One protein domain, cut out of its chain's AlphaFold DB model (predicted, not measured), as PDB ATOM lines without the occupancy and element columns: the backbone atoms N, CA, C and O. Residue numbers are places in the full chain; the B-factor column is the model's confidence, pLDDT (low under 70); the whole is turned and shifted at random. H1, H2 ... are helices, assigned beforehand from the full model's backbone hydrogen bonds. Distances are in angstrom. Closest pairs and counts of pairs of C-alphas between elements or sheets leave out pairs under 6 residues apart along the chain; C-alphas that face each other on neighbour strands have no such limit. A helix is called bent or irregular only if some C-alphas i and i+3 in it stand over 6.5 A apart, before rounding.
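What this domain is: This is residues 5 to 178 of the 281 residues of an uncharacterized protein of Acidobacteria bacterium (UniProt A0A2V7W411). Two antiparallel helices, H5 and H6, make the core, and the other long helices pack round them: H1 and H8 side by side on one flank, H7 along H6, and the hairpin of H3 and H4 slanting across the core on another side. H1, H5, H6 and H8 form a four-helix bundle, helices lying side by side at shallow tilts. The printed part has 174 residues with eight named helices, H1 to H8 in chain order, and no named strand; its class is all helix. It is compact and rounded, with a radius of gyration of the C-alphas of 14.7 A and spans of 44 by 35 by 28 A.

Where its parts are: Find C-alpha 5 at (-14.330, -12.739, 7.007); from there H1 runs 31.5 A to residue 26. H2 is the short turn at residues 31 to 34. H3 covers residues 36 to 52, H4 residues 55 to 72 and H5 residues 78 to 96. H5 is only just irregular: C-alphas 92 and 95 are 6.52 A apart. At (-5.581, -19.363, 5.941) find C-alpha 103, where H6, the longest helix, sets out for residue 127, 35.7 A away. H7, residues 131 to 154, spans 34.7 A and is only just irregular, with C-alphas 149 and 152 6.8 A apart. H8, residues 159 to 178, ends at C-alpha 178, (-23.632, -41.766, 17.756).

How they stand to each other: Begin at the hub, H5 and H6, a hairpin whose closest C-alphas, Ala 86 and Ala 115, are 4.1 A apart, at a shallow tilt of 29 degrees. H1 touches H5 at Ile 11 and Ala 90, C-alphas 6.1 A apart, opposite ways at a shallow tilt of 16 degrees. H8 touches H1 at Leu 18 and Pro 171, C-alphas 5.8 A apart, the same way at a shallow tilt of 6 degrees. H3 touches H5 at a steep tilt of 47 degrees; the C-alphas of Gly 46 and Ala 92 are 3.8 A apart. H4 touches H6 at a steep tilt of 45 degrees, closest at C-alphas 63 and 117, 5.0 A. H7 touches H6 at Gln 109 and Ala 149, C-alphas 4.3 A apart. H2 only just touches H1, with 3 pairs of C-alphas within 8 A, the closest those of Ala 19 and Leu 31, 6.9 A. H1 and H7 are apart. Packing is only just mostly aligned: 8 of 12 pairs are at a shallow tilt. Every O i to N i+4 pair is within hydrogen-bond range in H1, H4 and H6, against 12 of 13 in H3, 12 of 15 in H5, 17 of 20 in H7 and 15 of 16 in H8; H2 is too short for such a pair.

The domain as a whole: The C-alphas farthest apart, Val 5 and Asp 130, are 46.8 A apart. The printed part has no cut and no long link. Its mean pLDDT is 86.9; residues 29 to 33, 53, 75, 100 and 129 are under 70.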
ATOM      1  N   VAL A   5     -12.946 -12.627   6.533       85.50
ATOM      2  CA  VAL A   5     -14.330 -12.739   7.007       85.50
ATOM      3  C   VAL A   5     -14.843 -14.165   6.826       85.50
ATOM      4  O   VAL A   5     -15.455 -14.719   7.739       85.50
ATOM      5  N   LEU A   6     -14.561 -14.788   5.678       84.81
ATOM      6  CA  LEU A   6     -14.955 -16.170   5.411       84.81
ATOM      7  C   LEU A   6     -14.278 -17.146   6.383       84.81
ATOM      8  O   LEU A   6     -14.934 -18.085   6.832       84.81
ATOM      9  N   ASP A   7     -13.016 -16.907   6.744       85.12
ATOM     10  CA  ASP A   7     -12.276 -17.743   7.697       85.12
ATOM     11  C   ASP A   7     -12.915 -17.704   9.087       85.12
ATOM     12  O   ASP A   7     -13.210 -18.750   9.670       85.12
ATOM     13  N   PHE A   8     -13.222 -16.506   9.596       87.62
ATOM     14  CA  PHE A   8     -13.901 -16.358  10.886       87.62
ATOM     15  C   PHE A   8     -15.314 -16.946  10.874       87.62
ATOM     16  O   PHE A   8     -15.703 -17.616  11.833       87.62
ATOM     17  N   VAL A   9     -16.072 -16.748   9.790       90.38
ATOM     18  CA  VAL A   9     -17.406 -17.349   9.630       90.38
ATOM     19  C   VAL A   9     -17.313 -18.875   9.611       90.38
ATOM     20  O   VAL A   9     -18.127 -19.551  10.248       90.38
ATOM     21  N   LEU A  10     -16.312 -19.443   8.935       89.62
ATOM     22  CA  LEU A  10     -16.110 -20.888   8.881       89.62
ATOM     23  C   LEU A  10     -15.706 -21.454  10.248       89.62
ATOM     24  O   LEU A  10     -16.281 -22.448  10.682       89.62
ATOM     25  N   ILE A  11     -14.787 -20.800  10.965       90.62
ATOM     26  CA  ILE A  11     -14.388 -21.202  12.323       90.62
ATOM     27  C   ILE A  11     -15.595 -21.151  13.269       90.62
ATOM     28  O   ILE A  11     -15.870 -22.124  13.973       90.62
ATOM     29  N   ALA A  12     -16.346 -20.046  13.267       90.25
ATOM     30  CA  ALA A  12     -17.503 -19.871  14.140       90.25
ATOM     31  C   ALA A  12     -18.616 -20.885  13.834       90.25
ATOM     32  O   ALA A  12     -19.140 -21.524  14.749       90.25
ATOM     33  N   SER A  13     -18.948 -21.081  12.553       90.31
ATOM     34  CA  SER A  13     -19.951 -22.069  12.132       90.31
ATOM     35  C   SER A  13     -19.516 -23.501  12.441       90.31
ATOM     36  O   SER A  13     -20.338 -24.307  12.875       90.31
ATOM     37  N   PHE A  14     -18.226 -23.812  12.307       91.00
ATOM     38  CA  PHE A  14     -17.676 -25.111  12.675       91.00
ATOM     39  C   PHE A  14     -17.772 -25.378  14.180       91.00
ATOM     40  O   PHE A  14     -18.240 -26.442  14.585       91.00
ATOM     41  N   ILE A  15     -17.396 -24.410  15.022       88.88
ATOM     42  CA  ILE A  15     -17.528 -24.531  16.482       88.88
ATOM     43  C   ILE A  15     -19.002 -24.698  16.872       88.88
ATOM     44  O   ILE A  15     -19.321 -25.558  17.693       88.88
ATOM     45  N   ALA A  16     -19.912 -23.948  16.245       88.50
ATOM     46  CA  ALA A  16     -21.349 -24.104  16.461       88.50
ATOM     47  C   ALA A  16     -21.854 -25.498  16.041       88.50
ATOM     48  O   ALA A  16     -22.629 -26.119  16.770       88.50
ATOM     49  N   ALA A  17     -21.379 -26.030  14.909       89.25
ATOM     50  CA  ALA A  17     -21.722 -27.372  14.443       89.25
ATOM     51  C   ALA A  17     -21.193 -28.465  15.384       89.25
ATOM     52  O   ALA A  17     -21.921 -29.410  15.695       89.25
ATOM     53  N   LEU A  18     -19.963 -28.329  15.891       87.25
ATOM     54  CA  LEU A  18     -19.420 -29.226  16.914       87.25
ATOM     55  C   LEU A  18     -20.219 -29.143  18.213       87.25
ATOM     56  O   LEU A  18     -20.507 -30.179  18.810       87.25
ATOM     57  N   ALA A  19     -20.616 -27.939  18.628       86.19
ATOM     58  CA  ALA A  19     -21.430 -27.756  19.819       86.19
ATOM     59  C   ALA A  19     -22.797 -28.445  19.677       86.19
ATOM     60  O   ALA A  19     -23.230 -29.169  20.576       86.19
ATOM     61  N   ALA A  20     -23.438 -28.300  18.515       86.25
ATOM     62  CA  ALA A  20     -24.679 -28.994  18.192       86.25
ATOM     63  C   ALA A  20     -24.494 -30.521  18.148       86.25
ATOM     64  O   ALA A  20     -25.332 -31.249  18.678       86.25
ATOM     65  N   ALA A  21     -23.393 -31.017  17.577       85.38
ATOM     66  CA  ALA A  21     -23.089 -32.446  17.523       85.38
ATOM     67  C   ALA A  21     -22.817 -33.042  18.917       85.38
ATOM     68  O   ALA A  21     -23.311 -34.128  19.229       85.38
ATOM     69  N   ALA A  22     -22.090 -32.329  19.785       83.88
ATOM     70  CA  ALA A  22     -21.876 -32.765  21.165       83.88
ATOM     71  C   ALA A  22     -23.178 -32.717  21.973       83.88
ATOM     72  O   ALA A  22     -23.487 -33.688  22.661       83.88
ATOM     73  N   TYR A  23     -23.988 -31.664  21.823       83.69
ATOM     74  CA  TYR A  23     -25.318 -31.616  22.431       83.69
ATOM     75  C   TYR A  23     -26.197 -32.773  21.942       83.69
ATOM     76  O   TYR A  23     -26.830 -33.455  22.742       83.69
ATOM     77  N   PHE A  24     -26.193 -33.074  20.642       81.81
ATOM     78  CA  PHE A  24     -26.915 -34.225  20.100       81.81
ATOM     79  C   PHE A  24     -26.425 -35.541  20.711       81.81
ATOM     80  O   PHE A  24     -27.230 -36.448  20.934       81.81
ATOM     81  N   LYS A  25     -25.124 -35.658  21.010       80.88
ATOM     82  CA  LYS A  25     -24.523 -36.836  21.642       80.88
ATOM     83  C   LYS A  25     -24.926 -36.995  23.113       80.88
ATOM     84  O   LYS A  25     -25.280 -38.112  23.497       80.88
ATOM     85  N   THR A  26     -24.841 -35.938  23.919       73.06
ATOM     86  CA  THR A  26     -24.923 -36.019  25.392       73.06
ATOM     87  C   THR A  26     -26.207 -35.443  25.986       73.06
ATOM     88  O   THR A  26     -26.504 -35.734  27.142       73.06
ATOM     89  N   LEU A  27     -26.958 -34.649  25.214       72.25
ATOM     90  CA  LEU A  27     -28.039 -33.756  25.660       72.25
ATOM     91  C   LEU A  27     -27.615 -32.758  26.750       72.25
ATOM     92  O   LEU A  27     -28.466 -32.159  27.409       72.25
ATOM     93  N   ASP A  28     -26.307 -32.561  26.927       71.56
ATOM     94  CA  ASP A  28     -25.747 -31.628  27.894       71.56
ATOM     95  C   ASP A  28     -25.441 -30.296  27.197       71.56
ATOM     96  O   ASP A  28     -24.711 -30.245  26.204       71.56
ATOM     97  N   SER A  29     -25.997 -29.199  27.713       63.56
ATOM     98  CA  SER A  29     -25.672 -27.841  27.257       63.56
ATOM     99  C   SER A  29     -24.290 -27.370  27.736       63.56
ATOM    100  O   SER A  29     -23.811 -26.317  27.317       63.56
ATOM    101  N   GLY A  30     -23.643 -28.130  28.623       60.53
ATOM    102  CA  GLY A  30     -22.432 -27.785  29.366       60.53
ATOM    103  C   GLY A  30     -21.101 -27.861  28.615       60.53
ATOM    104  O   GLY A  30     -20.059 -27.936  29.265       60.53
ATOM    105  N   LEU A  31     -21.084 -27.784  27.279       62.69
ATOM    106  CA  LEU A  31     -19.833 -27.694  26.507       62.69
ATOM    107  C   LEU A  31     -18.918 -26.566  27.002       62.69
ATOM    108  O   LEU A  31     -17.705 -26.710  26.974       62.69
ATOM    109  N   GLY A  32     -19.482 -25.463  27.506       59.44
ATOM    110  CA  GLY A  32     -18.717 -24.284  27.919       59.44
ATOM    111  C   GLY A  32     -17.739 -24.491  29.084       59.44
ATOM    112  O   GLY A  32     -16.840 -23.670  29.249       59.44
ATOM    113  N   GLY A  33     -17.887 -25.546  29.895       67.94
ATOM    114  CA  GLY A  33     -16.910 -25.894  30.937       67.94
ATOM    115  C   GLY A  33     -15.741 -26.701  30.372       67.94
ATOM    116  O   GLY A  33     -14.582 -26.312  30.518       67.94
ATOM    117  N   ASP A  34     -16.069 -27.775  29.656       72.62
ATOM    118  CA  ASP A  34     -15.098 -28.727  29.110       72.62
ATOM    119  C   ASP A  34     -14.383 -28.189  27.851       72.62
ATOM    120  O   ASP A  34     -13.303 -28.661  27.498       72.62
ATOM    121  N   ALA A  35     -14.935 -27.159  27.197       80.75
ATOM    122  CA  ALA A  35     -14.355 -26.541  26.008       80.75
ATOM    123  C   ALA A  35     -13.213 -25.558  26.292       80.75
ATOM    124  O   ALA A  35     -12.380 -25.329  25.417       80.75
ATOM    125  N   ARG A  36     -13.138 -24.987  27.504       87.00
ATOM    126  CA  ARG A  36     -12.177 -23.911  27.821       87.00
ATOM    127  C   ARG A  36     -10.735 -24.341  27.607       87.00
ATOM    128  O   ARG A  36      -9.970 -23.630  26.965       87.00
ATOM    129  N   VAL A  37     -10.377 -25.506  28.135       89.75
ATOM    130  CA  VAL A  37      -9.016 -26.037  28.038       89.75
ATOM    131  C   VAL A  37      -8.617 -26.301  26.575       89.75
ATOM    132  O   VAL A  37      -7.584 -25.775  26.165       89.75
ATOM    133  N   PRO A  38      -9.416 -27.019  25.755       89.81
ATOM    134  CA  PRO A  38      -9.129 -27.181  24.330       89.81
ATOM    135  C   PRO A  38      -9.040 -25.861  23.559       89.81
ATOM    136  O   PRO A  38      -8.165 -25.715  22.709       89.81
ATOM    137  N   MET A  39      -9.895 -24.881  23.865       91.44
ATOM    138  CA  MET A  39      -9.831 -23.566  23.218       91.44
ATOM    139  C   MET A  39      -8.519 -22.842  23.535       91.44
ATOM    140  O   MET A  39      -7.839 -22.382  22.619       91.44
ATOM    141  N   ILE A  40      -8.126 -22.786  24.813       92.00
ATOM    142  CA  ILE A  40      -6.874 -22.146  25.248       92.00
ATOM    143  C   ILE A  40      -5.664 -22.871  24.649       92.00
ATOM    144  O   ILE A  40      -4.787 -22.228  24.074       92.00
ATOM    145  N   ALA A  41      -5.634 -24.204  24.733       92.44
ATOM    146  CA  ALA A  41      -4.568 -25.016  24.152       92.44
ATOM    147  C   ALA A  41      -4.459 -24.799  22.634       92.44
ATOM    148  O   ALA A  41      -3.353 -24.692  22.107       92.44
ATOM    149  N   GLY A  42      -5.598 -24.673  21.949       92.56
ATOM    150  CA  GLY A  42      -5.664 -24.368  20.526       92.56
ATOM    151  C   GLY A  42      -5.071 -23.003  20.199       92.56
ATOM    152  O   GLY A  42      -4.187 -22.919  19.357       92.56
ATOM    153  N   VAL A  43      -5.476 -21.943  20.904       93.69
ATOM    154  CA  VAL A  43      -4.921 -20.593  20.690       93.69
ATOM    155  C   VAL A  43      -3.406 -20.566  20.917       93.69
ATOM    156  O   VAL A  43      -2.680 -19.994  20.104       93.69
ATOM    157  N   ILE A  44      -2.911 -21.232  21.968       93.44
ATOM    158  CA  ILE A  44      -1.468 -21.348  22.237       93.44
ATOM    159  C   ILE A  44      -0.761 -22.098  21.097       93.44
ATOM    160  O   ILE A  44       0.275 -21.641  20.616       93.44
ATOM    161  N   ALA A  45      -1.326 -23.212  20.624       92.50
ATOM    162  CA  ALA A  45      -0.786 -23.952  19.483       92.50
ATOM    163  C   ALA A  45      -0.743 -23.090  18.209       92.50
ATOM    164  O   ALA A  45       0.272 -23.067  17.520       92.50
ATOM    165  N   GLY A  46      -1.806 -22.325  17.943       90.25
ATOM    166  CA  GLY A  46      -1.876 -21.385  16.826       90.25
ATOM    167  C   GLY A  46      -0.791 -20.313  16.885       90.25
ATOM    168  O   GLY A  46      -0.124 -20.060  15.885       90.25
ATOM    169  N   ALA A  47      -0.548 -19.743  18.068       91.00
ATOM    170  CA  ALA A  47       0.530 -18.777  18.270       91.00
ATOM    171  C   ALA A  47       1.916 -19.391  17.997       91.00
ATOM    172  O   ALA A  47       2.772 -18.733  17.414       91.00
ATOM    173  N   LEU A  48       2.136 -20.662  18.355       90.31
ATOM    174  CA  LEU A  48       3.372 -21.378  18.017       90.31
ATOM    175  C   LEU A  48       3.500 -21.631  16.505       90.31
ATOM    176  O   LEU A  48       4.602 -21.551  15.957       90.31
ATOM    177  N   PHE A  49       2.393 -21.896  15.807       90.50
ATOM    178  CA  PHE A  49       2.398 -22.115  14.355       90.50
ATOM    179  C   PHE A  49       2.809 -20.888  13.556       90.50
ATOM    180  O   PHE A  49       3.423 -21.055  12.501       90.50
ATOM    181  N   CYS A  50       2.574 -19.684  14.081       85.62
ATOM    182  CA  CYS A  50       3.052 -18.445  13.474       85.62
ATOM    183  C   CYS A  50       4.581 -18.413  13.282       85.62
ATOM    184  O   CYS A  50       5.053 -17.667  12.428       85.62
ATOM    185  N   PHE A  51       5.341 -19.223  14.032       85.25
ATOM    186  CA  PHE A  51       6.806 -19.295  13.949       85.25
ATOM    187  C   PHE A  51       7.327 -20.523  13.181       85.25
ATOM    188  O   PHE A  51       8.432 -20.482  12.645       85.25
ATOM    189  N   PHE A  52       6.559 -21.618  13.117       78.31
ATOM    190  CA  PHE A  52       7.057 -22.936  12.680       78.31
ATOM    191  C   PHE A  52       6.128 -23.664  11.686       78.31
ATOM    192  O   PHE A  52       6.127 -24.893  11.636       78.31
ATOM    193  N   GLY A  53       5.318 -22.929  10.915       68.31
ATOM    194  CA  GLY A  53       4.149 -23.405  10.157       68.31
ATOM    195  C   GLY A  53       4.359 -24.454   9.048       68.31
ATOM    196  O   GLY A  53       3.969 -24.231   7.902       68.31
ATOM    197  N   ASN A  54       4.881 -25.641   9.356       85.00
ATOM    198  CA  ASN A  54       4.853 -26.814   8.477       85.00
ATOM    199  C   ASN A  54       3.848 -27.873   8.988       85.00
ATOM    200  O   ASN A  54       3.451 -27.875  10.153       85.00
ATOM    201  N   ALA A  55       3.414 -28.782   8.109       84.94
ATOM    202  CA  ALA A  55       2.403 -29.794   8.446       84.94
ATOM    203  C   ALA A  55       2.857 -30.762   9.560       84.94
ATOM    204  O   ALA A  55       2.041 -31.227  10.354       84.94
ATOM    205  N   ILE A  56       4.164 -31.031   9.648       89.00
ATOM    206  CA  ILE A  56       4.753 -31.909  10.666       89.00
ATOM    207  C   ILE A  56       4.584 -31.288  12.056       89.00
ATOM    208  O   ILE A  56       4.092 -31.940  12.975       89.00
ATOM    209  N   VAL A  57       4.934 -30.010  12.196       91.00
ATOM    210  CA  VAL A  57       4.813 -29.243  13.438       91.00
ATOM    211  C   VAL A  57       3.351 -29.131  13.856       91.00
ATOM    212  O   VAL A  57       3.054 -29.330  15.032       91.00
ATOM    213  N   ILE A  58       2.430 -28.909  12.909       89.06
ATOM    214  CA  ILE A  58       0.983 -28.918  13.185       89.06
ATOM    215  C   ILE A  58       0.560 -30.247  13.816       89.06
ATOM    216  O   ILE A  58      -0.049 -30.250  14.887       89.06
ATOM    217  N   GLY A  59       0.924 -31.376  13.199       88.62
ATOM    218  CA  GLY A  59       0.590 -32.703  13.714       88.62
ATOM    219  C   GLY A  59       1.167 -32.970  15.109       88.62
ATOM    220  O   GLY A  59       0.444 -33.429  15.996       88.62
ATOM    221  N   ILE A  60       2.441 -32.636  15.337       92.50
ATOM    222  CA  ILE A  60       3.112 -32.848  16.631       92.50
ATOM    223  C   ILE A  60       2.480 -31.984  17.728       92.50
ATOM    224  O   ILE A  60       2.057 -32.512  18.758       92.50
ATOM    225  N   ILE A  61       2.378 -30.668  17.513       94.31
ATOM    226  CA  ILE A  61       1.873 -29.737  18.532       94.31
ATOM    227  C   ILE A  61       0.408 -30.034  18.857       94.31
ATOM    228  O   ILE A  61       0.055 -30.057  20.034       94.31
ATOM    229  N   LEU A  62      -0.442 -30.324  17.863       94.00
ATOM    230  CA  LEU A  62      -1.839 -30.683  18.138       94.00
ATOM    231  C   LEU A  62      -1.972 -32.034  18.843       94.00
ATOM    232  O   LEU A  62      -2.893 -32.204  19.638       94.00
ATOM    233  N   THR A  63      -1.045 -32.970  18.626       93.00
ATOM    234  CA  THR A  63      -1.008 -34.224  19.395       93.00
ATOM    235  C   THR A  63      -0.637 -33.974  20.855       93.00
ATOM    236  O   THR A  63      -1.303 -34.491  21.752       93.00
ATOM    237  N   ILE A  64       0.359 -33.122  21.114       92.62
ATOM    238  CA  ILE A  64       0.729 -32.708  22.477       92.62
ATOM    239  C   ILE A  64      -0.430 -31.957  23.145       92.62
ATOM    240  O   ILE A  64      -0.764 -32.237  24.296       92.62
ATOM    241  N   ALA A  65      -1.086 -31.047  22.423       92.00
ATOM    242  CA  ALA A  65      -2.252 -30.321  22.916       92.00
ATOM    243  C   ALA A  65      -3.411 -31.275  23.239       92.00
ATOM    244  O   ALA A  65      -4.009 -31.164  24.306       92.00
ATOM    245  N   ALA A  66      -3.692 -32.256  22.377       90.88
ATOM    246  CA  ALA A  66      -4.707 -33.277  22.625       90.88
ATOM    247  C   ALA A  66      -4.383 -34.124  23.867       90.88
ATOM    248  O   ALA A  66      -5.272 -34.389  24.678       90.88
ATOM    249  N   LEU A  67      -3.113 -34.498  24.056       89.81
ATOM    250  CA  LEU A  67      -2.652 -35.183  25.262       89.81
ATOM    251  C   LEU A  67      -2.856 -34.314  26.510       89.81
ATOM    252  O   LEU A  67      -3.407 -34.789  27.498       89.81
ATOM    253  N   TYR A  68      -2.489 -33.033  26.456       90.06
ATOM    254  CA  TYR A  68      -2.689 -32.091  27.558       90.06
ATOM    255  C   TYR A  68      -4.172 -31.903  27.908       90.06
ATOM    256  O   TYR A  68      -4.560 -32.044  29.070       90.06
ATOM    257  N   VAL A  69      -5.015 -31.642  26.902       88.19
ATOM    258  CA  VAL A  69      -6.476 -31.513  27.047       88.19
ATOM    259  C   VAL A  69      -7.061 -32.775  27.665       88.19
ATOM    260  O   VAL A  69      -7.953 -32.706  28.505       88.19
ATOM    261  N   ARG A  70      -6.540 -33.945  27.292       85.12
ATOM    262  CA  ARG A  70      -6.997 -35.206  27.858       85.12
ATOM    263  C   ARG A  70      -6.545 -35.413  29.303       85.12
ATOM    264  O   ARG A  70      -7.339 -35.896  30.102       85.12
ATOM    265  N   LEU A  71      -5.310 -35.059  29.647       85.38
ATOM    266  CA  LEU A  71      -4.784 -35.188  31.011       85.38
ATOM    267  C   LEU A  71      -5.483 -34.253  32.008       85.38
ATOM    268  O   LEU A  71      -5.546 -34.556  33.195       85.38
ATOM    269  N   THR A  72      -5.999 -33.124  31.527       83.56
ATOM    270  CA  THR A  72      -6.687 -32.104  32.338       83.56
ATOM    271  C   THR A  72      -8.212 -32.198  32.264       83.56
ATOM    272  O   THR A  72      -8.912 -31.646  33.113       83.56
ATOM    273  N   GLY A  73      -8.735 -32.891  31.253       73.38
ATOM    274  CA  GLY A  73     -10.158 -33.086  31.019       73.38
ATOM    275  C   GLY A  73     -10.735 -34.321  31.710       73.38
ATOM    276  O   GLY A  73     -10.050 -35.115  32.351       73.38
ATOM    277  N   ARG A  74     -12.048 -34.500  31.555       71.06
ATOM    278  CA  ARG A  74     -12.762 -35.674  32.070       71.06
ATOM    279  C   ARG A  74     -12.531 -36.897  31.193       71.06
ATOM    280  O   ARG A  74     -12.285 -36.788  29.992       71.06
ATOM    281  N   GLU A  75     -12.690 -38.073  31.794       64.81
ATOM    282  CA  GLU A  75     -12.759 -39.327  31.053       64.81
ATOM    283  C   GLU A  75     -13.943 -39.316  30.082       64.81
ATOM    284  O   GLU A  75     -15.071 -38.980  30.432       64.81
ATOM    285  N   SER A  76     -13.662 -39.692  28.844       76.81
ATOM    286  CA  SER A  76     -14.556 -39.539  27.701       76.81
ATOM    287  C   SER A  76     -14.257 -40.598  26.642       76.81
ATOM    288  O   SER A  76     -13.262 -41.330  26.753       76.81
ATOM    289  N   GLU A  77     -15.130 -40.701  25.646       83.19
ATOM    290  CA  GLU A  77     -15.010 -41.646  24.539       83.19
ATOM    291  C   GLU A  77     -14.157 -41.097  23.392       83.19
ATOM    292  O   GLU A  77     -14.022 -39.881  23.257       83.19
ATOM    293  N   PRO A  78     -13.663 -41.960  22.483       84.81
ATOM    294  CA  PRO A  78     -12.907 -41.515  21.312       84.81
ATOM    295  C   PRO A  78     -13.610 -40.424  20.489       84.81
ATOM    296  O   PRO A  78     -12.965 -39.492  20.019       84.81
ATOM    297  N   ALA A  79     -14.942 -40.485  20.368       86.56
ATOM    298  CA  ALA A  79     -15.727 -39.448  19.696       86.56
ATOM    299  C   ALA A  79     -15.682 -38.088  20.423       86.56
ATOM    300  O   ALA A  79     -15.646 -37.056  19.763       86.56
ATOM    301  N   ASP A  80     -15.628 -38.067  21.759       87.06
ATOM    302  CA  ASP A  80     -15.449 -36.815  22.512       87.06
ATOM    303  C   ASP A  80     -14.033 -36.275  22.323       87.06
ATOM    304  O   ASP A  80     -13.843 -35.079  22.128       87.06
ATOM    305  N   GLY A  81     -13.041 -37.171  22.305       87.88
ATOM    306  CA  GLY A  81     -11.671 -36.839  21.934       87.88
ATOM    307  C   GLY A  81     -11.596 -36.142  20.578       87.88
ATOM    308  O   GLY A  81     -10.958 -35.101  20.457       87.88
ATOM    309  N   MET A  82     -12.309 -36.666  19.578       92.44
ATOM    310  CA  MET A  82     -12.404 -36.060  18.249       92.44
ATOM    311  C   MET A  82     -13.005 -34.650  18.292       92.44
ATOM    312  O   MET A  82     -12.457 -33.753  17.662       92.44
ATOM    313  N   ILE A  83     -14.085 -34.435  19.056       91.19
ATOM    314  CA  ILE A  83     -14.722 -33.114  19.222       91.19
ATOM    315  C   ILE A  83     -13.739 -32.119  19.842       91.19
ATOM    316  O   ILE A  83     -13.518 -31.040  19.293       91.19
ATOM    317  N   LEU A  84     -13.127 -32.487  20.971       91.81
ATOM    318  CA  LEU A  84     -12.202 -31.616  21.696       91.81
ATOM    319  C   LEU A  84     -10.943 -31.320  20.873       91.81
ATOM    320  O   LEU A  84     -10.481 -30.180  20.830       91.81
ATOM    321  N   GLY A  85     -10.412 -32.325  20.178       92.56
ATOM    322  CA  GLY A  85      -9.259 -32.177  19.298       92.56
ATOM    323  C   GLY A  85      -9.561 -31.310  18.076       92.56
ATOM    324  O   GLY A  85      -8.796 -30.401  17.763       92.56
ATOM    325  N   ALA A  86     -10.708 -31.514  17.424       93.62
ATOM    326  CA  ALA A  86     -11.140 -30.689  16.299       93.62
ATOM    327  C   ALA A  86     -11.368 -29.228  16.714       93.62
ATOM    328  O   ALA A  86     -10.987 -28.311  15.992       93.62
ATOM    329  N   MET A  87     -11.932 -29.007  17.905       93.88
ATOM    330  CA  MET A  87     -12.098 -27.674  18.484       93.88
ATOM    331  C   MET A  87     -10.752 -27.017  18.818       93.88
ATOM    332  O   MET A  87     -10.571 -25.834  18.540       93.88
ATOM    333  N   THR A  88      -9.791 -27.787  19.341       94.38
ATOM    334  CA  THR A  88      -8.402 -27.333  19.549       94.38
ATOM    335  C   THR A  88      -7.787 -26.885  18.221       94.38
ATOM    336  O   THR A  88      -7.248 -25.785  18.129       94.38
ATOM    337  N   GLY A  89      -7.936 -27.694  17.167       93.50
ATOM    338  CA  GLY A  89      -7.473 -27.373  15.816       93.50
ATOM    339  C   GLY A  89      -8.138 -26.128  15.223       93.50
ATOM    340  O   GLY A  89      -7.452 -25.264  14.685       93.50
ATOM    341  N   ALA A  90      -9.456 -25.987  15.374       94.00
ATOM    342  CA  ALA A  90     -10.186 -24.802  14.922       94.00
ATOM    343  C   ALA A  90      -9.716 -23.526  15.638       94.00
ATOM    344  O   ALA A  90      -9.533 -22.494  15.000       94.00
ATOM    345  N   CYS A  91      -9.459 -23.601  16.947       93.94
ATOM    346  CA  CYS A  91      -8.936 -22.468  17.713       93.94
ATOM    347  C   CYS A  91      -7.480 -22.143  17.349       93.94
ATOM    348  O   CYS A  91      -7.104 -20.974  17.337       93.94
ATOM    349  N   ALA A  92      -6.676 -23.148  16.992       93.00
ATOM    350  CA  ALA A  92      -5.317 -22.945  16.495       93.00
ATOM    351  C   ALA A  92      -5.266 -22.248  15.129       93.00
ATOM    352  O   ALA A  92      -4.265 -21.617  14.799       93.00
ATOM    353  N   ALA A  93      -6.350 -22.305  14.355       91.94
ATOM    354  CA  ALA A  93      -6.465 -21.559  13.112       91.94
ATOM    355  C   ALA A  93      -6.731 -20.056  13.330       91.94
ATOM    356  O   ALA A  93      -6.506 -19.279  12.410       91.94
ATOM    357  N   ILE A  94      -7.161 -19.622  14.526       91.81
ATOM    358  CA  ILE A  94      -7.488 -18.209  14.795       91.81
ATOM    359  C   ILE A  94      -6.257 -17.301  14.637       91.81
ATOM    360  O   ILE A  94      -6.345 -16.347  13.868       91.81
ATOM    361  N   PRO A  95      -5.098 -17.567  15.282       88.81
ATOM    362  CA  PRO A  95      -3.901 -16.748  15.067       88.81
ATOM    363  C   PRO A  95      -3.401 -16.802  13.618       88.81
ATOM    364  O   PRO A  95      -2.871 -15.819  13.107       88.81
ATOM    365  N   LEU A  96      -3.605 -17.938  12.944       86.25
ATOM    366  CA  LEU A  96      -3.200 -18.142  11.553       86.25
ATOM    367  C   LEU A  96      -4.078 -17.380  10.557       86.25
ATOM    368  O   LEU A  96      -3.582 -17.013   9.503       86.25
ATOM    369  N   ALA A  97      -5.339 -17.090  10.886       85.88
ATOM    370  CA  ALA A  97      -6.224 -16.291  10.036       85.88
ATOM    371  C   ALA A  97      -5.731 -14.842   9.852       85.88
ATOM    372  O   ALA A  97      -6.120 -14.173   8.901       85.88
ATOM    373  N   PHE A  98      -4.857 -14.361  10.744       84.62
ATOM    374  CA  PHE A  98      -4.200 -13.057  10.614       84.62
ATOM    375  C   PHE A  98      -2.939 -13.097   9.736       84.62
ATOM    376  O   PHE A  98      -2.385 -12.046   9.423       84.62
ATOM    377  N   GLN A  99      -2.469 -14.286   9.344       80.12
ATOM    378  CA  GLN A  99      -1.405 -14.450   8.359       80.12
ATOM    379  C   GLN A  99      -2.078 -14.666   6.996       80.12
ATOM    380  O   GLN A  99      -2.727 -15.682   6.776       80.12
ATOM    381  N   GLU A 100      -1.981 -13.681   6.099       65.94
ATOM    382  CA  GLU A 100      -2.809 -13.574   4.879       65.94
ATOM    383  C   GLU A 100      -2.662 -14.746   3.880       65.94
ATOM    384  O   GLU A 100      -3.500 -14.911   2.989       65.94
ATOM    385  N   ASP A 101      -1.649 -15.600   4.040       75.94
ATOM    386  CA  ASP A 101      -1.356 -16.702   3.127       75.94
ATOM    387  C   ASP A 101      -2.028 -18.023   3.538       75.94
ATOM    388  O   ASP A 101      -1.721 -18.635   4.565       75.94
ATOM    389  N   HIS A 102      -2.900 -18.532   2.659       83.19
ATOM    390  CA  HIS A 102      -3.488 -19.880   2.722       83.19
ATOM    391  C   HIS A 102      -4.264 -20.207   4.016       83.19
ATOM    392  O   HIS A 102      -4.345 -21.373   4.420       83.19
ATOM    393  N   ALA A 103      -4.874 -19.210   4.663       86.56
ATOM    394  CA  ALA A 103      -5.581 -19.363   5.941       86.56
ATOM    395  C   ALA A 103      -6.649 -20.484   5.943       86.56
ATOM    396  O   ALA A 103      -6.675 -21.313   6.857       86.56
ATOM    397  N   LEU A 104      -7.451 -20.612   4.878       89.81
ATOM    398  CA  LEU A 104      -8.433 -21.699   4.713       89.81
ATOM    399  C   LEU A 104      -7.798 -23.093   4.695       89.81
ATOM    400  O   LEU A 104      -8.328 -24.044   5.275       89.81
ATOM    401  N   LEU A 105      -6.657 -23.224   4.014       90.50
ATOM    402  CA  LEU A 105      -5.919 -24.478   3.975       90.50
ATOM    403  C   LEU A 105      -5.385 -24.799   5.372       90.50
ATOM    404  O   LEU A 105      -5.576 -25.916   5.846       90.50
ATOM    405  N   ARG A 106      -4.795 -23.821   6.069       90.44
ATOM    406  CA  ARG A 106      -4.303 -23.990   7.447       90.44
ATOM    407  C   ARG A 106      -5.404 -24.390   8.417       90.44
ATOM    408  O   ARG A 106      -5.183 -25.281   9.237       90.44
ATOM    409  N   PHE A 107      -6.592 -23.805   8.284       92.81
ATOM    410  CA  PHE A 107      -7.774 -24.223   9.029       92.81
ATOM    411  C   PHE A 107      -8.085 -25.708   8.797       92.81
ATOM    412  O   PHE A 107      -8.181 -26.470   9.759       92.81
ATOM    413  N   ALA A 108      -8.157 -26.147   7.535       92.94
ATOM    414  CA  ALA A 108      -8.420 -27.546   7.198       92.94
ATOM    415  C   ALA A 108      -7.361 -28.498   7.787       92.94
ATOM    416  O   ALA A 108      -7.708 -29.542   8.344       92.94
ATOM    417  N   GLN A 109      -6.080 -28.122   7.715       93.88
ATOM    418  CA  GLN A 109      -4.969 -28.890   8.287       93.88
ATOM    419  C   GLN A 109      -5.093 -29.016   9.808       93.88
ATOM    420  O   GLN A 109      -5.005 -30.123  10.340       93.88
ATOM    421  N   CYS A 110      -5.335 -27.902  10.505       94.44
ATOM    422  CA  CYS A 110      -5.424 -27.883  11.962       94.44
ATOM    423  C   CYS A 110      -6.645 -28.655  12.467       94.44
ATOM    424  O   CYS A 110      -6.527 -29.449  13.398       94.44
ATOM    425  N   VAL A 111      -7.814 -28.468  11.845       95.50
ATOM    426  CA  VAL A 111      -9.046 -29.168  12.238       95.50
ATOM    427  C   VAL A 111      -8.904 -30.674  12.053       95.50
ATOM    428  O   VAL A 111      -9.221 -31.431  12.973       95.50
ATOM    429  N   LEU A 112      -8.405 -31.119  10.897       95.12
ATOM    430  CA  LEU A 112      -8.275 -32.544  10.609       95.12
ATOM    431  C   LEU A 112      -7.224 -33.211  11.506       95.12
ATOM    432  O   LEU A 112      -7.501 -34.248  12.110       95.12
ATOM    433  N   ALA A 113      -6.049 -32.592  11.652       95.38
ATOM    434  CA  ALA A 113      -4.999 -33.091  12.536       95.38
ATOM    435  C   ALA A 113      -5.450 -33.115  14.001       95.38
ATOM    436  O   ALA A 113      -5.249 -34.116  14.689       95.38
ATOM    437  N   GLY A 114      -6.125 -32.058  14.458       94.94
ATOM    438  CA  GLY A 114      -6.694 -31.978  15.799       94.94
ATOM    439  C   GLY A 114      -7.730 -33.071  16.052       94.94
ATOM    440  O   GLY A 114      -7.663 -33.749  17.075       94.94
ATOM    441  N   ALA A 115      -8.649 -33.304  15.111       94.81
ATOM    442  CA  ALA A 115      -9.660 -34.356  15.218       94.81
ATOM    443  C   ALA A 115      -9.032 -35.756  15.334       94.81
ATOM    444  O   ALA A 115      -9.426 -36.542  16.200       94.81
ATOM    445  N   ILE A 116      -8.035 -36.054  14.492       95.38
ATOM    446  CA  ILE A 116      -7.315 -37.336  14.496       95.38
ATOM    447  C   ILE A 116      -6.535 -37.513  15.800       95.38
ATOM    448  O   ILE A 116      -6.652 -38.559  16.442       95.38
ATOM    449  N   ALA A 117      -5.791 -36.488  16.219       94.06
ATOM    450  CA  ALA A 117      -5.027 -36.499  17.461       94.06
ATOM    451  C   ALA A 117      -5.934 -36.729  18.676       94.06
ATOM    452  O   ALA A 117      -5.708 -37.642  19.471       94.06
ATOM    453  N   GLY A 118      -7.010 -35.950  18.788       91.94
ATOM    454  CA  GLY A 118      -7.970 -36.069  19.878       91.94
ATOM    455  C   GLY A 118      -8.639 -37.443  19.933       91.94
ATOM    456  O   GLY A 118      -8.749 -38.035  21.014       91.94
ATOM    457  N   TYR A 119      -9.032 -37.990  18.777       92.50
ATOM    458  CA  TYR A 119      -9.584 -39.340  18.685       92.50
ATOM    459  C   TYR A 119      -8.568 -40.401  19.124       92.50
ATOM    460  O   TYR A 119      -8.885 -41.222  19.985       92.50
ATOM    461  N   GLY A 120      -7.359 -40.385  18.557       90.50
ATOM    462  CA  GLY A 120      -6.345 -41.420  18.773       90.50
ATOM    463  C   GLY A 120      -5.833 -41.470  20.212       90.50
ATOM    464  O   GLY A 120      -5.830 -42.546  20.812       90.50
ATOM    465  N   ILE A 121      -5.537 -40.311  20.815       89.69
ATOM    466  CA  ILE A 121      -5.124 -40.218  22.225       89.69
ATOM    467  C   ILE A 121      -6.227 -40.762  23.142       89.69
ATOM    468  O   ILE A 121      -5.980 -41.550  24.060       89.69
ATOM    469  N   THR A 122      -7.479 -40.391  22.872       87.81
ATOM    470  CA  THR A 122      -8.607 -40.864  23.682       87.81
ATOM    471  C   THR A 122      -8.866 -42.355  23.468       87.81
ATOM    472  O   THR A 122      -9.195 -43.065  24.420       87.81
ATOM    473  N   PHE A 123      -8.672 -42.866  22.250       86.56
ATOM    474  CA  PHE A 123      -8.769 -44.289  21.930       86.56
ATOM    475  C   PHE A 123      -7.709 -45.119  22.661       86.56
ATOM    476  O   PHE A 123      -8.070 -46.076  23.349       86.56
ATOM    477  N   GLY A 124      -6.436 -44.722  22.582       81.50
ATOM    478  CA  GLY A 124      -5.335 -45.398  23.272       81.50
ATOM    479  C   GLY A 124      -5.596 -45.510  24.772       81.50
ATOM    480  O   GLY A 124      -5.574 -46.603  25.331       81.50
ATOM    481  N   LEU A 125      -5.984 -44.403  25.406       75.94
ATOM    482  CA  LEU A 125      -6.278 -44.369  26.841       75.94
ATOM    483  C   LEU A 125      -7.510 -45.178  27.259       75.94
ATOM    484  O   LEU A 125      -7.587 -45.616  28.410       75.94
ATOM    485  N   THR A 126      -8.497 -45.335  26.373       73.00
ATOM    486  CA  THR A 126      -9.744 -46.052  26.688       73.00
ATOM    487  C   THR A 126      -9.648 -47.552  26.442       73.00
ATOM    488  O   THR A 126     -10.295 -48.305  27.164       73.00
ATOM    489  N   HIS A 127      -8.846 -47.995  25.469       74.56
ATOM    490  CA  HIS A 127      -8.834 -49.392  25.021       74.56
ATOM    491  C   HIS A 127      -7.533 -50.141  25.318       74.56
ATOM    492  O   HIS A 127      -7.513 -51.368  25.207       74.56
ATOM    493  N   VAL A 128      -6.451 -49.455  25.705       74.44
ATOM    494  CA  VAL A 128      -5.152 -50.102  25.924       74.44
ATOM    495  C   VAL A 128      -4.753 -50.097  27.389       74.44
ATOM    496  O   VAL A 128      -4.695 -49.066  28.053       74.44
ATOM    497  N   ARG A 129      -4.505 -51.311  27.894       68.25
ATOM    498  CA  ARG A 129      -4.176 -51.590  29.296       68.25
ATOM    499  C   ARG A 129      -2.687 -51.410  29.600       68.25
ATOM    500  O   ARG A 129      -2.345 -50.961  30.690       68.25
ATOM    501  N   ASP A 130      -1.823 -51.749  28.646       76.75
ATOM    502  CA  ASP A 130      -0.372 -51.748  28.838       76.75
ATOM    503  C   ASP A 130       0.236 -50.399  28.453       76.75
ATOM    504  O   ASP A 130       0.073 -49.937  27.322       76.75
ATOM    505  N   LYS A 131       1.021 -49.803  29.360       76.25
ATOM    506  CA  LYS A 131       1.711 -48.523  29.115       76.25
ATOM    507  C   LYS A 131       2.618 -48.563  27.880       76.25
ATOM    508  O   LYS A 131       2.680 -47.593  27.136       76.25
ATOM    509  N   SER A 132       3.292 -49.686  27.626       77.94
ATOM    510  CA  SER A 132       4.153 -49.850  26.445       77.94
ATOM    511  C   SER A 132       3.356 -49.824  25.139       77.94
ATOM    512  O   SER A 132       3.758 -49.174  24.177       77.94
ATOM    513  N   ARG A 133       2.187 -50.472  25.112       82.50
ATOM    514  CA  ARG A 133       1.277 -50.445  23.958       82.50
ATOM    515  C   ARG A 133       0.621 -49.078  23.780       82.50
ATOM    516  O   ARG A 133       0.359 -48.683  22.650       82.50
ATOM    517  N   GLN A 134       0.398 -48.350  24.873       84.62
ATOM    518  CA  GLN A 134      -0.109 -46.983  24.819       84.62
ATOM    519  C   GLN A 134       0.878 -46.049  24.106       84.62
ATOM    520  O   GLN A 134       0.467 -45.344  23.194       84.62
ATOM    521  N   ILE A 135       2.176 -46.120  24.427       85.56
ATOM    522  CA  ILE A 135       3.213 -45.312  23.753       85.56
ATOM    523  C   ILE A 135       3.219 -45.569  22.239       85.56
ATOM    524  O   ILE A 135       3.326 -44.633  21.449       85.56
ATOM    525  N   ILE A 136       3.063 -46.831  21.824       87.75
ATOM    526  CA  ILE A 136       2.985 -47.194  20.401       87.75
ATOM    527  C   ILE A 136       1.763 -46.540  19.741       87.75
ATOM    528  O   ILE A 136       1.871 -46.008  18.640       87.75
ATOM    529  N   ILE A 137       0.607 -46.543  20.409       88.12
ATOM    530  CA  ILE A 137      -0.612 -45.922  19.875       88.12
ATOM    531  C   ILE A 137      -0.502 -44.404  19.829       88.12
ATOM    532  O   ILE A 137      -0.947 -43.809  18.851       88.12
ATOM    533  N   ASP A 138       0.112 -43.779  20.828       87.50
ATOM    534  CA  ASP A 138       0.339 -42.335  20.835       87.50
ATOM    535  C   ASP A 138       1.280 -41.939  19.680       87.50
ATOM    536  O   ASP A 138       1.007 -40.977  18.961       87.50
ATOM    537  N   ALA A 139       2.317 -42.742  19.405       90.38
ATOM    538  CA  ALA A 139       3.204 -42.548  18.255       90.38
ATOM    539  C   ALA A 139       2.478 -42.727  16.909       90.38
ATOM    540  O   ALA A 139       2.626 -41.897  16.010       90.38
ATOM    541  N   ILE A 140       1.652 -43.770  16.767       93.00
ATOM    542  CA  ILE A 140       0.819 -43.978  15.569       93.00
ATOM    543  C   ILE A 140      -0.176 -42.825  15.399       93.00
ATOM    544  O   ILE A 140      -0.378 -42.348  14.284       93.00
ATOM    545  N   THR A 141      -0.767 -42.346  16.493       92.38
ATOM    546  CA  THR A 141      -1.700 -41.213  16.493       92.38
ATOM    547  C   THR A 141      -1.010 -39.942  16.017       92.38
ATOM    548  O   THR A 141      -1.559 -39.237  15.175       92.38
ATOM    549  N   MET A 142       0.210 -39.680  16.490       93.62
ATOM    550  CA  MET A 142       1.014 -38.548  16.035       93.62
ATOM    551  C   MET A 142       1.310 -38.636  14.533       93.62
ATOM    552  O   MET A 142       1.113 -37.661  13.811       93.62
ATOM    553  N   LEU A 143       1.724 -39.808  14.036       94.88
ATOM    554  CA  LEU A 143       1.953 -40.029  12.602       94.88
ATOM    555  C   LEU A 143       0.672 -39.823  11.784       94.88
ATOM    556  O   LEU A 143       0.695 -39.143  10.759       94.88
ATOM    557  N   ALA A 144      -0.457 -40.353  12.254       94.12
ATOM    558  CA  ALA A 144      -1.754 -40.167  11.616       94.12
ATOM    559  C   ALA A 144      -2.185 -38.691  11.611       94.12
ATOM    560  O   ALA A 144      -2.730 -38.224  10.614       94.12
ATOM    561  N   ALA A 145      -1.910 -37.941  12.682       93.75
ATOM    562  CA  ALA A 145      -2.193 -36.511  12.757       93.75
ATOM    563  C   ALA A 145      -1.314 -35.701  11.789       93.75
ATOM    564  O   ALA A 145      -1.820 -34.790  11.141       93.75
ATOM    565  N   ILE A 146      -0.034 -36.060  11.627       94.12
ATOM    566  CA  ILE A 146       0.861 -35.453  10.625       94.12
ATOM    567  C   ILE A 146       0.338 -35.715   9.206       94.12
ATOM    568  O   ILE A 146       0.221 -34.787   8.407       94.12
ATOM    569  N   LEU A 147      -0.028 -36.962   8.894       93.62
ATOM    570  CA  LEU A 147      -0.619 -37.311   7.597       93.62
ATOM    571  C   LEU A 147      -1.953 -36.585   7.375       93.62
ATOM    572  O   LEU A 147      -2.209 -36.083   6.283       93.62
ATOM    573  N   GLY A 148      -2.770 -36.465   8.423       91.50
ATOM    574  CA  GLY A 148      -4.001 -35.684   8.422       91.50
ATOM    575  C   GLY A 148      -3.770 -34.196   8.176       91.50
ATOM    576  O   GLY A 148      -4.520 -33.588   7.424       91.50
ATOM    577  N   ALA A 149      -2.708 -33.610   8.731       92.19
ATOM    578  CA  ALA A 149      -2.311 -32.233   8.439       92.19
ATOM    579  C   ALA A 149      -1.816 -32.067   6.994       92.19
ATOM    580  O   ALA A 149      -1.909 -30.983   6.429       92.19
ATOM    581  N   TRP A 150      -1.278 -33.118   6.377       93.12
ATOM    582  CA  TRP A 150      -0.791 -33.062   5.001       93.12
ATOM    583  C   TRP A 150      -1.908 -33.251   3.966       93.12
ATOM    584  O   TRP A 150      -1.887 -32.608   2.917       93.12
ATOM    585  N   LEU A 151      -2.918 -34.068   4.279       91.44
ATOM    586  CA  LEU A 151      -3.991 -34.455   3.360       91.44
ATOM    587  C   LEU A 151      -4.714 -33.274   2.676       91.44
ATOM    588  O   LEU A 151      -4.909 -33.338   1.465       91.44
ATOM    589  N   PRO A 152      -5.074 -32.166   3.357       90.62
ATOM    590  CA  PRO A 152      -5.732 -31.037   2.699       90.62
ATOM    591  C   PRO A 152      -4.916 -30.423   1.558       90.62
ATOM    592  O   PRO A 152      -5.501 -29.902   0.613       90.62
ATOM    593  N   ALA A 153      -3.582 -30.495   1.632       88.50
ATOM    594  CA  ALA A 153      -2.687 -29.939   0.621       88.50
ATOM    595  C   ALA A 153      -2.529 -30.844  -0.613       88.50
ATOM    596  O   ALA A 153      -2.050 -30.380  -1.644       88.50
ATOM    597  N   THR A 154      -2.918 -32.121  -0.528       90.12
ATOM    598  CA  THR A 154      -2.804 -33.079  -1.642       90.12
ATOM    599  C   THR A 154      -4.102 -33.263  -2.418       90.12
ATOM    600  O   THR A 154      -4.095 -33.848  -3.501       90.12
ATOM    601  N   LEU A 155      -5.224 -32.768  -1.889       87.88
ATOM    602  CA  LEU A 155      -6.513 -32.847  -2.564       87.88
ATOM    603  C   LEU A 155      -6.536 -31.905  -3.780       87.88
ATOM    604  O   LEU A 155      -6.212 -30.727  -3.636       87.88
ATOM    605  N   PRO A 156      -6.997 -32.363  -4.962       85.06
ATOM    606  CA  PRO A 156      -7.087 -31.545  -6.177       85.06
ATOM    607  C   PRO A 156      -8.295 -30.585  -6.145       85.06
ATOM    608  O   PRO A 156      -8.980 -30.378  -7.146       85.06
ATOM    609  N   LEU A 157      -8.608 -30.032  -4.974       86.19
ATOM    610  CA  LEU A 157      -9.746 -29.158  -4.725       86.19
ATOM    611  C   LEU A 157      -9.264 -27.731  -4.457       86.19
ATOM    612  O   LEU A 157      -8.165 -27.501  -3.957       86.19
ATOM    613  N   ARG A 158     -10.119 -26.747  -4.751       88.12
ATOM    614  CA  ARG A 158      -9.879 -25.359  -4.328       88.12
ATOM    615  C   ARG A 158      -9.876 -25.288  -2.799       88.12
ATOM    616  O   ARG A 158     -10.718 -25.921  -2.169       88.12
ATOM    617  N   GLU A 159      -9.036 -24.433  -2.217       87.44
ATOM    618  CA  GLU A 159      -8.889 -24.279  -0.756       87.44
ATOM    619  C   GLU A 159     -10.223 -24.116  -0.017       87.44
ATOM    620  O   GLU A 159     -10.460 -24.772   0.993       87.44
ATOM    621  N   ARG A 160     -11.135 -23.305  -0.569       88.38
ATOM    622  CA  ARG A 160     -12.497 -23.121  -0.035       88.38
ATOM    623  C   ARG A 160     -13.273 -24.434   0.046       88.38
ATOM    624  O   ARG A 160     -13.895 -24.714   1.064       88.38
ATOM    625  N   ALA A 161     -13.239 -25.235  -1.016       90.38
ATOM    626  CA  ALA A 161     -13.939 -26.513  -1.055       90.38
ATOM    627  C   ALA A 161     -13.318 -27.508  -0.067       90.38
ATOM    628  O   ALA A 161     -14.054 -28.190   0.639       90.38
ATOM    629  N   THR A 162     -11.987 -27.535   0.041       91.12
ATOM    630  CA  THR A 162     -11.273 -28.368   1.019       91.12
ATOM    631  C   THR A 162     -11.646 -27.999   2.453       91.12
ATOM    632  O   THR A 162     -11.993 -28.876   3.242       91.12
ATOM    633  N   ALA A 163     -11.634 -26.706   2.789       90.81
ATOM    634  CA  ALA A 163     -11.967 -26.222   4.125       90.81
ATOM    635  C   ALA A 163     -13.421 -26.541   4.510       90.81
ATOM    636  O   ALA A 163     -13.667 -27.061   5.598       90.81
ATOM    637  N   ILE A 164     -14.372 -26.318   3.595       92.12
ATOM    638  CA  ILE A 164     -15.788 -26.662   3.802       92.12
ATOM    639  C   ILE A 164     -15.968 -28.178   3.945       92.12
ATOM    640  O   ILE A 164     -16.678 -28.629   4.842       92.12
ATOM    641  N   ALA A 165     -15.309 -28.976   3.099       91.56
ATOM    642  CA  ALA A 165     -15.395 -30.432   3.161       91.56
ATOM    643  C   ALA A 165     -14.888 -30.968   4.507       91.56
ATOM    644  O   ALA A 165     -15.566 -31.781   5.136       91.56
ATOM    645  N   VAL A 166     -13.742 -30.479   4.991       92.06
ATOM    646  CA  VAL A 166     -13.201 -30.859   6.306       92.06
ATOM    647  C   VAL A 166     -14.133 -30.410   7.435       92.06
ATOM    648  O   VAL A 166     -14.469 -31.223   8.299       92.06
ATOM    649  N   ALA A 167     -14.615 -29.164   7.395       90.88
ATOM    650  CA  ALA A 167     -15.538 -28.625   8.395       90.88
ATOM    651  C   ALA A 167     -16.852 -29.418   8.478       90.88
ATOM    652  O   ALA A 167     -17.372 -29.627   9.570       90.88
ATOM    653  N   ALA A 168     -17.378 -29.897   7.347       90.88
ATOM    654  CA  ALA A 168     -18.592 -30.709   7.312       90.88
ATOM    655  C   ALA A 168     -18.344 -32.166   7.739       90.88
ATOM    656  O   ALA A 168     -19.188 -32.777   8.396       90.88
ATOM    657  N   THR A 169     -17.182 -32.729   7.394       92.12
ATOM    658  CA  THR A 169     -16.884 -34.150   7.623       92.12
ATOM    659  C   THR A 169     -16.835 -34.495   9.110       92.12
ATOM    660  O   THR A 169     -17.405 -35.508   9.512       92.12
ATOM    661  N   ILE A 170     -16.204 -33.665   9.951       90.75
ATOM    662  CA  ILE A 170     -16.030 -33.994  11.376       90.75
ATOM    663  C   ILE A 170     -17.378 -34.097  12.126       90.75
ATOM    664  O   ILE A 170     -17.629 -35.148  12.723       90.75
ATOM    665  N   PRO A 171     -18.296 -33.107  12.071       89.31
ATOM    666  CA  PRO A 171     -19.623 -33.230  12.679       89.31
ATOM    667  C   PRO A 171     -20.423 -34.422  12.145       89.31
ATOM    668  O   PRO A 171     -21.067 -35.126  12.923       89.31
ATOM    669  N   LEU A 172     -20.356 -34.698  10.836       90.94
ATOM    670  CA  LEU A 172     -21.052 -35.839  10.235       90.94
ATOM    671  C   LEU A 172     -20.521 -37.180  10.755       90.94
ATOM    672  O   LEU A 172     -21.315 -38.066  11.072       90.94
ATOM    673  N   LEU A 173     -19.201 -37.322  10.908       90.44
ATOM    674  CA  LEU A 173     -18.593 -38.503  11.526       90.44
ATOM    675  C   LEU A 173     -19.046 -38.668  12.980       90.44
ATOM    676  O   LEU A 173     -19.371 -39.781  13.396       90.44
ATOM    677  N   ILE A 174     -19.137 -37.578  13.744       87.75
ATOM    678  CA  ILE A 174     -19.646 -37.614  15.121       87.75
ATOM    679  C   ILE A 174     -21.097 -38.104  15.134       87.75
ATOM    680  O   ILE A 174     -21.413 -39.048  15.858       87.75
ATOM    681  N   ILE A 175     -21.968 -37.556  14.287       87.69
ATOM    682  CA  ILE A 175     -23.364 -38.002  14.189       87.69
ATOM    683  C   ILE A 175     -23.423 -39.492  13.817       87.69
ATOM    684  O   ILE A 175     -24.078 -40.274  14.506       87.69
ATOM    685  N   ALA A 176     -22.679 -39.919  12.794       88.31
ATOM    686  CA  ALA A 176     -22.624 -41.318  12.378       88.31
ATOM    687  C   ALA A 176     -22.139 -42.250  13.505       88.31
ATOM    688  O   ALA A 176     -22.690 -43.338  13.694       88.31
ATOM    689  N   THR A 177     -21.148 -41.826  14.297       86.50
ATOM    690  CA  THR A 177     -20.658 -42.611  15.443       86.50
ATOM    691  C   THR A 177     -21.710 -42.746  16.541       86.50
ATOM    692  O   THR A 177     -21.871 -43.844  17.070       86.50
ATOM    693  N   VAL A 178     -22.497 -41.700  16.819       84.38
ATOM    694  CA  VAL A 178     -23.632 -41.766  17.756       84.38
ATOM    695  C   VAL A 178     -24.670 -42.794  17.295       84.38
ATOM    696  O   VAL A 178     -25.101 -43.635  18.086       84.38
TER     697      VAL A 178